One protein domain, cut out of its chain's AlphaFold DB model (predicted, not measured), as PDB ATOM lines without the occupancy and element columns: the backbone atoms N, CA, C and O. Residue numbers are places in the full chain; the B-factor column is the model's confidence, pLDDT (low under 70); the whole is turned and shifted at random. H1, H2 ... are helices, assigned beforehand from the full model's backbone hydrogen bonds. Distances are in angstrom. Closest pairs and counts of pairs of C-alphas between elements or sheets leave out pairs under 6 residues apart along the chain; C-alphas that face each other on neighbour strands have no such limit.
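This is residues 669 to 727 of the 729 residues of an uncharacterized protein of Tieghemostelium lacteum (UniProt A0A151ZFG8). The model is an open, strung-out arch of helices: look first at the long helix H3, which makes one side of the arch and on whose residues 704 to 712 the short helix H4 folds back, while across the open space the two short helices H2 and H1 make the other side without touching any helix. H3 and H4 make the one packed pair, and H1 lies far off from it. The printed part has 59 residues, with four named helices in the order H1, H2, H3, H4 and no named strand; the class is all helix. The whole is extended, with a radius of gyration of the C-alphas of 16.2 A, and its C-alphas span 45 by 26 by 15 A.

Begin with H3, residues 697 to 715, and go to H4, residues 719 to 726: the two touch, with 8 pairs of C-alphas within 8 A. H3 touches H4 with residues 704 to 712 alone. Look at Lys 708 and Ala 722, whose C-alphas are the closest of the two helices, 5.5 A apart. H3 and H4 run opposite ways at a steep tilt of 62 degrees, and their centres are 10.4 A apart. Now go back along the chain to H2, residues 682 to 689, which is apart from H3 and from H4. H1, residues 669 to 677, is apart from H2, H3 and H4. In H1, H2, H3 and H4 you will find every O i to N i+4 pair of the backbone within hydrogen-bond range.

Find C-alpha 697 at (182.248, 138.516, 159.985); from there H3 runs 26.7 A to C-alpha 715 at (200.859, 119.608, 162.751). H4, from Gln 719 to Phe 726, measures 10.7 A and ends with C-alpha 726 at (188.095, 124.578, 164.791). H2, from Asp 682 to Leu 689, measures 10.4 A. For H1, start at C-alpha 669, at (211.630, 148.852, 155.644), and read on to Thr 677, 12.1 A away by C-alphas.

The two C-alphas farthest apart are those of Thr 677 and Gly 720, at 45.6 A, and the outline is elongated. Residues 672 to 678, of which 672 to 677 belong to H1, stand free, and so do residues 696 to 702, of which 697 to 702 belong to H3. The links from H1 to H2 and from H3 to H4 are tight, with 4 and 3 residues, and the link from H2 to H3 is short, with 7. The printed part has no cut. In the B-factor column the mean pLDDT of the printed part is 87.3; look at residues 692 to 693 for the two that are under 70.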
ATOM      1  N   GLN A 669     211.157 147.478 155.856       89.69
ATOM      2  CA  GLN A 669     211.630 148.852 155.644       89.69
ATOM      3  C   GLN A 669     210.460 149.820 155.490       89.69
ATOM      4  O   GLN A 669     210.446 150.847 156.152       89.69
ATOM      5  N   ALA A 670     209.457 149.475 154.675       90.94
ATOM      6  CA  ALA A 670     208.261 150.299 154.524       90.94
ATOM      7  C   ALA A 670     207.483 150.443 155.843       90.94
ATOM      8  O   ALA A 670     206.953 151.512 156.128       90.94
ATOM      9  N   GLU A 671     207.425 149.393 156.662       90.69
ATOM     10  CA  GLU A 671     206.794 149.435 157.985       90.69
ATOM     11  C   GLU A 671     207.609 150.257 158.995       90.69
ATOM     12  O   GLU A 671     207.046 151.053 159.745       90.69
ATOM     13  N   ALA A 672     208.939 150.138 158.977       87.69
ATOM     14  CA  ALA A 672     209.826 150.980 159.776       87.69
ATOM     15  C   ALA A 672     209.726 152.460 159.370       87.69
ATOM     16  O   ALA A 672     209.679 153.329 160.239       87.69
ATOM     17  N   ASP A 673     209.642 152.748 158.070       90.88
ATOM     18  CA  ASP A 673     209.445 154.101 157.551       90.88
ATOM     19  C   ASP A 673     208.087 154.655 157.993       90.88
ATOM     20  O   ASP A 673     208.043 155.769 158.510       90.88
ATOM     21  N   LYS A 674     207.008 153.860 157.912       92.44
ATOM     22  CA  LYS A 674     205.689 154.221 158.465       92.44
ATOM     23  C   LYS A 674     205.746 154.515 159.969       92.44
ATOM     24  O   LYS A 674     205.166 155.500 160.419       92.44
ATOM     25  N   TRP A 675     206.468 153.702 160.746       87.12
ATOM     26  CA  TRP A 675     206.724 153.950 162.174       87.12
ATOM     27  C   TRP A 675     207.446 155.271 162.420       87.12
ATOM     28  O   TRP A 675     207.084 156.007 163.336       87.12
ATOM     29  N   MET A 676     208.450 155.582 161.607       87.62
ATOM     30  CA  MET A 676     209.252 156.795 161.754       87.62
ATOM     31  C   MET A 676     208.505 158.055 161.313       87.62
ATOM     32  O   MET A 676     208.706 159.112 161.911       87.62
ATOM     33  N   THR A 677     207.656 157.966 160.287       92.38
ATOM     34  CA  THR A 677     206.845 159.097 159.817       92.38
ATOM     35  C   THR A 677     205.537 159.256 160.588       92.38
ATOM     36  O   THR A 677     204.918 160.313 160.506       92.38
ATOM     37  N   MET A 678     205.155 158.250 161.382       86.62
ATOM     38  CA  MET A 678     203.855 158.149 162.052       86.62
ATOM     39  C   MET A 678     202.667 158.190 161.071       86.62
ATOM     40  O   MET A 678     201.561 158.557 161.460       86.62
ATOM     41  N   ASP A 679     202.871 157.768 159.818       89.38
ATOM     42  CA  ASP A 679     201.847 157.744 158.756       89.38
ATOM     43  C   ASP A 679     200.963 156.481 158.816       89.38
ATOM     44  O   ASP A 679     200.633 155.871 157.793       89.38
ATOM     45  N   TYR A 680     200.593 156.052 160.021       88.88
ATOM     46  CA  TYR A 680     199.605 154.991 160.198       88.88
ATOM     47  C   TYR A 680     198.200 155.563 160.067       88.88
ATOM     48  O   TYR A 680     197.891 156.625 160.611       88.88
ATOM     49  N   LYS A 681     197.327 154.846 159.357       90.38
ATOM     50  CA  LYS A 681     195.892 155.162 159.369       90.38
ATOM     51  C   LYS A 681     195.307 154.855 160.749       90.38
ATOM     52  O   LYS A 681     195.789 153.943 161.415       90.38
ATOM     53  N   ASP A 682     194.230 155.534 161.135       84.06
ATOM     54  CA  ASP A 682     193.552 155.311 162.426       84.06
ATOM     55  C   ASP A 682     193.169 153.831 162.647       84.06
ATOM     56  O   ASP A 682     193.317 153.300 163.743       84.06
ATOM     57  N   GLU A 683     192.780 153.122 161.581       81.50
ATOM     58  CA  GLU A 683     192.500 151.676 161.597       81.50
ATOM     59  C   GLU A 683     193.754 150.821 161.875       81.50
ATOM     60  O   GLU A 683     193.695 149.811 162.577       81.50
ATOM     61  N   GLU A 684     194.911 151.223 161.340       84.38
ATOM     62  CA  GLU A 684     196.192 150.546 161.574       84.38
ATOM     63  C   GLU A 684     196.704 150.830 162.998       84.38
ATOM     64  O   GLU A 684     197.252 149.933 163.641       84.38
ATOM     65  N   TRP A 685     196.471 152.045 163.514       82.56
ATOM     66  CA  TRP A 685     196.745 152.416 164.904       82.56
ATOM     67  C   TRP A 685     195.916 151.599 165.893       82.56
ATOM     68  O   TRP A 685     196.480 151.063 166.846       82.56
ATOM     69  N   ALA A 686     194.614 151.453 165.644       80.25
ATOM     70  CA  ALA A 686     193.730 150.646 166.484       80.25
ATOM     71  C   ALA A 686     194.207 149.183 166.552       80.25
ATOM     72  O   ALA A 686     194.303 148.598 167.632       80.25
ATOM     73  N   LYS A 687     194.643 148.629 165.411       80.62
ATOM     74  CA  LYS A 687     195.226 147.281 165.332       80.62
ATOM     75  C   LYS A 687     196.563 147.150 166.076       80.62
ATOM     76  O   LYS A 687     196.816 146.117 166.689       80.62
ATOM     77  N   LEU A 688     197.420 148.172 166.027       81.50
ATOM     78  CA  LEU A 688     198.712 148.209 166.730       81.50
ATOM     79  C   LEU A 688     198.563 148.343 168.249       81.50
ATOM     80  O   LEU A 688     199.346 147.757 168.996       81.50
ATOM     81  N   LEU A 689     197.572 149.112 168.701       81.19
ATOM     82  CA  LEU A 689     197.279 149.327 170.119       81.19
ATOM     83  C   LEU A 689     196.525 148.155 170.756       81.19
ATOM     84  O   LEU A 689     196.391 148.117 171.978       81.19
ATOM     85  N   GLY A 690     196.081 147.188 169.947       73.62
ATOM     86  CA  GLY A 690     195.278 146.070 170.424       73.62
ATOM     87  C   GLY A 690     193.928 146.529 170.967       73.62
ATOM     88  O   GLY A 690     193.374 145.866 171.838       73.62
ATOM     89  N   GLU A 691     193.417 147.669 170.490       76.00
ATOM     90  CA  GLU A 691     192.006 147.969 170.674       76.00
ATOM     91  C   GLU A 691     191.232 146.939 169.858       76.00
ATOM     92  O   GLU A 691     191.530 146.723 168.680       76.00
ATOM     93  N   ASP A 692     190.285 146.266 170.510       62.19
ATOM     94  CA  ASP A 692     189.412 145.276 169.893       62.19
ATOM     95  C   ASP A 692     188.530 145.977 168.850       62.19
ATOM     96  O   ASP A 692     187.374 146.324 169.097       62.19
ATOM     97  N   VAL A 693     189.088 146.229 167.666       65.69
ATOM     98  CA  VAL A 693     188.314 146.578 166.484       65.69
ATOM     99  C   VAL A 693     187.446 145.361 166.217       65.69
ATOM    100  O   VAL A 693     187.971 144.277 165.961       65.69
ATOM    101  N   GLU A 694     186.128 145.525 166.340       71.38
ATOM    102  CA  GLU A 694     185.160 144.478 166.028       71.38
ATOM    103  C   GLU A 694     185.454 143.952 164.618       71.38
ATOM    104  O   GLU A 694     185.145 144.608 163.622       71.38
ATOM    105  N   MET A 695     186.115 142.791 164.533       71.62
ATOM    106  CA  MET A 695     186.438 142.193 163.245       71.62
ATOM    107  C   MET A 695     185.134 141.894 162.532       71.62
ATOM    108  O   MET A 695     184.228 141.278 163.108       71.62
ATOM    109  N   THR A 696     185.060 142.291 161.271       83.06
ATOM    110  CA  THR A 696     183.906 141.969 160.436       83.06
ATOM    111  C   THR A 696     183.745 140.448 160.326       83.06
ATOM    112  O   THR A 696     184.719 139.695 160.419       83.06
ATOM    113  N   GLU A 697     182.516 139.961 160.120       82.75
ATOM    114  CA  GLU A 697     182.248 138.516 159.985       82.75
ATOM    115  C   GLU A 697     183.098 137.870 158.868       82.75
ATOM    116  O   GLU A 697     183.512 136.715 158.976       82.75
ATOM    117  N   GLU A 698     183.422 138.633 157.816       82.25
ATOM    118  CA  GLU A 698     184.295 138.195 156.721       82.25
ATOM    119  C   GLU A 698     185.757 138.023 157.171       82.25
ATOM    120  O   GLU A 698     186.399 137.026 156.832       82.25
ATOM    121  N   GLU A 699     186.284 138.945 157.976       80.50
ATOM    122  CA  GLU A 699     187.649 138.864 158.515       80.50
ATOM    123  C   GLU A 699     187.800 137.721 159.519       80.50
ATOM    124  O   GLU A 699     188.815 137.020 159.499       80.50
ATOM    125  N   GLN A 700     186.773 137.470 160.336       83.81
ATOM    126  CA  GLN A 700     186.732 136.318 161.241       83.81
ATOM    127  C   GLN A 700     186.811 134.992 160.473       83.81
ATOM    128  O   GLN A 700     187.546 134.088 160.874       83.81
ATOM    129  N   ALA A 701     186.116 134.883 159.337       87.50
ATOM    130  CA  ALA A 701     186.172 133.695 158.489       87.50
ATOM    131  C   ALA A 701     187.552 133.502 157.835       87.50
ATOM    132  O   ALA A 701     188.055 132.377 157.773       87.50
ATOM    133  N   ILE A 702     188.187 134.586 157.377       90.38
ATOM    134  CA  ILE A 702     189.535 134.546 156.789       90.38
ATOM    135  C   ILE A 702     190.576 134.142 157.838       90.38
ATOM    136  O   ILE A 702     191.449 133.322 157.552       90.38
ATOM    137  N   GLU A 703     190.493 134.690 159.048       87.75
ATOM    138  CA  GLU A 703     191.430 134.367 160.125       87.75
ATOM    139  C   GLU A 703     191.270 132.916 160.594       87.75
ATOM    140  O   GLU A 703     192.261 132.203 160.754       87.75
ATOM    141  N   LEU A 704     190.029 132.426 160.693       92.56
ATOM    142  CA  LEU A 704     189.748 131.017 160.966       92.56
ATOM    143  C   LEU A 704     190.349 130.099 159.889       92.56
ATOM    144  O   LEU A 704     190.903 129.047 160.206       92.56
ATOM    145  N   GLN A 705     190.283 130.496 158.615       92.31
ATOM    146  CA  GLN A 705     190.883 129.729 157.524       92.31
ATOM    147  C   GLN A 705     192.415 129.705 157.616       92.31
ATOM    148  O   GLN A 705     193.015 128.644 157.469       92.31
ATOM    149  N   LYS A 706     193.055 130.835 157.941       94.69
ATOM    150  CA  LYS A 706     194.509 130.878 158.174       94.69
ATOM    151  C   LYS A 706     194.931 129.997 159.346       94.69
ATOM    152  O   LYS A 706     195.970 129.343 159.267       94.69
ATOM    153  N   GLN A 707     194.142 129.961 160.418       92.50
ATOM    154  CA  GLN A 707     194.402 129.089 161.566       92.50
ATOM    155  C   GLN A 707     194.317 127.609 161.179       92.50
ATOM    156  O   GLN A 707     195.194 126.833 161.559       92.50
ATOM    157  N   LYS A 708     193.331 127.229 160.357       93.94
ATOM    158  CA  LYS A 708     193.237 125.875 159.788       93.94
ATOM    159  C   LYS A 708     194.439 125.543 158.907       93.94
ATOM    160  O   LYS A 708     195.046 124.492 159.092       93.94
ATOM    161  N   ASP A 709     194.826 126.443 158.008       93.88
ATOM    162  CA  ASP A 709     195.963 126.238 157.103       93.88
ATOM    163  C   ASP A 709     197.289 126.120 157.873       93.88
ATOM    164  O   ASP A 709     198.119 125.260 157.571       93.88
ATOM    165  N   THR A 710     197.462 126.929 158.919       94.88
ATOM    166  CA  THR A 710     198.630 126.864 159.809       94.88
ATOM    167  C   THR A 710     198.658 125.546 160.574       94.88
ATOM    168  O   THR A 710     199.701 124.903 160.645       94.88
ATOM    169  N   ALA A 711     197.509 125.086 161.077       91.75
ATOM    170  CA  ALA A 711     197.421 123.808 161.771       91.75
ATOM    171  C   ALA A 711     197.718 122.612 160.845       91.75
ATOM    172  O   ALA A 711     198.393 121.669 161.258       91.75
ATOM    173  N   MET A 712     197.281 122.664 159.581       95.75
ATOM    174  CA  MET A 712     197.639 121.659 158.574       95.75
ATOM    175  C   MET A 712     199.149 121.646 158.295       95.75
ATOM    176  O   MET A 712     199.742 120.573 158.203       95.75
ATOM    177  N   LEU A 713     199.794 122.814 158.193       94.81
ATOM    178  CA  LEU A 713     201.233 122.913 157.919       94.81
ATOM    179  C   LEU A 713     202.111 122.524 159.116       94.81
ATOM    180  O   LEU A 713     203.083 121.791 158.940       94.81
ATOM    181  N   GLU A 714     201.800 123.014 160.318       94.88
ATOM    182  CA  GLU A 714     202.620 122.782 161.515       94.88
ATOM    183  C   GLU A 714     202.434 121.380 162.092       94.88
ATOM    184  O   GLU A 714     203.409 120.748 162.509       94.88
ATOM    185  N   PHE A 715     201.195 120.882 162.111       93.94
ATOM    186  CA  PHE A 715     200.859 119.608 162.751       93.94
ATOM    187  C   PHE A 715     200.612 118.472 161.754       93.94
ATOM    188  O   PHE A 715     200.447 117.330 162.178       93.94
ATOM    189  N   GLY A 716     200.621 118.751 160.446       93.75
ATOM    190  CA  GLY A 716     200.383 117.743 159.410       93.75
ATOM    191  C   GLY A 716     198.956 117.190 159.411       93.75
ATOM    192  O   GLY A 716     198.760 116.055 158.984       93.75
ATOM    193  N   LEU A 717     197.987 117.953 159.930       94.50
ATOM    194  CA  LEU A 717     196.583 117.546 159.997       94.50
ATOM    195  C   LEU A 717     195.961 117.488 158.601       94.50
ATOM    196  O   LEU A 717     196.228 118.341 157.752       94.50
ATOM    197  N   GLU A 718     195.079 116.516 158.382       93.44
ATOM    198  CA  GLU A 718     194.213 116.537 157.203       93.44
ATOM    199  C   GLU A 718     193.127 117.612 157.363       93.44
ATOM    200  O   GLU A 718     192.704 117.943 158.473       93.44
ATOM    201  N   GLN A 719     192.620 118.145 156.246       92.31
ATOM    202  CA  GLN A 719     191.642 119.242 156.248       92.31
ATOM    203  C   GLN A 719     190.404 118.938 157.114       92.31
ATOM    204  O   GLN A 719     189.915 119.817 157.816       92.31
ATOM    205  N   GLY A 720     189.946 117.680 157.139       92.56
ATOM    206  CA  GLY A 720     188.825 117.258 157.983       92.56
ATOM    207  C   GLY A 720     189.127 117.266 159.489       92.56
ATOM    208  O   GLY A 720     188.223 117.516 160.285       92.56
ATOM    209  N   GLU A 721     190.377 117.029 159.890       92.88
ATOM    210  CA  GLU A 721     190.810 117.090 161.294       92.88
ATOM    211  C   GLU A 721     190.976 118.542 161.749       92.88
ATOM    212  O   GLU A 721     190.527 118.900 162.838       92.88
ATOM    213  N   ALA A 722     191.539 119.397 160.887       92.69
ATOM    214  CA  ALA A 722     191.597 120.837 161.122       92.69
ATOM    215  C   ALA A 722     190.181 121.432 161.232       92.69
ATOM    216  O   ALA A 722     189.882 122.169 162.169       92.69
ATOM    217  N   ASP A 723     189.262 121.051 160.342       92.56
ATOM    218  CA  ASP A 723     187.868 121.490 160.416       92.56
ATOM    219  C   ASP A 723     187.186 121.047 161.716       92.56
ATOM    220  O   ASP A 723     186.490 121.854 162.329       92.56
ATOM    221  N   GLN A 724     187.410 119.812 162.178       92.56
ATOM    222  CA  GLN A 724     186.879 119.347 163.466       92.56
ATOM    223  C   GLN A 724     187.447 120.146 164.640       92.56
ATOM    224  O   GLN A 724     186.675 120.600 165.484       92.56
ATOM    225  N   MET A 725     188.761 120.375 164.658       90.94
ATOM    226  CA  MET A 725     189.455 121.096 165.727       90.94
ATOM    227  C   MET A 725     188.952 122.536 165.896       90.94
ATOM    228  O   MET A 725     188.862 123.029 167.019       90.94
ATOM    229  N   PHE A 726     188.576 123.193 164.797       90.25
ATOM    230  CA  PHE A 726     188.095 124.578 164.791       90.25
ATOM    231  C   PHE A 726     186.563 124.713 164.667       90.25
ATOM    232  O   PHE A 726     186.053 125.829 164.599       90.25
ATOM    233  N   SER A 727     185.803 123.609 164.663       85.75
ATOM    234  CA  SER A 727     184.329 123.626 164.534       85.75
ATOM    235  C   SER A 727     183.567 123.985 165.819       85.75
ATOM    236  O   SER A 727     182.338 124.017 165.809       85.75
TER     237      SER A 727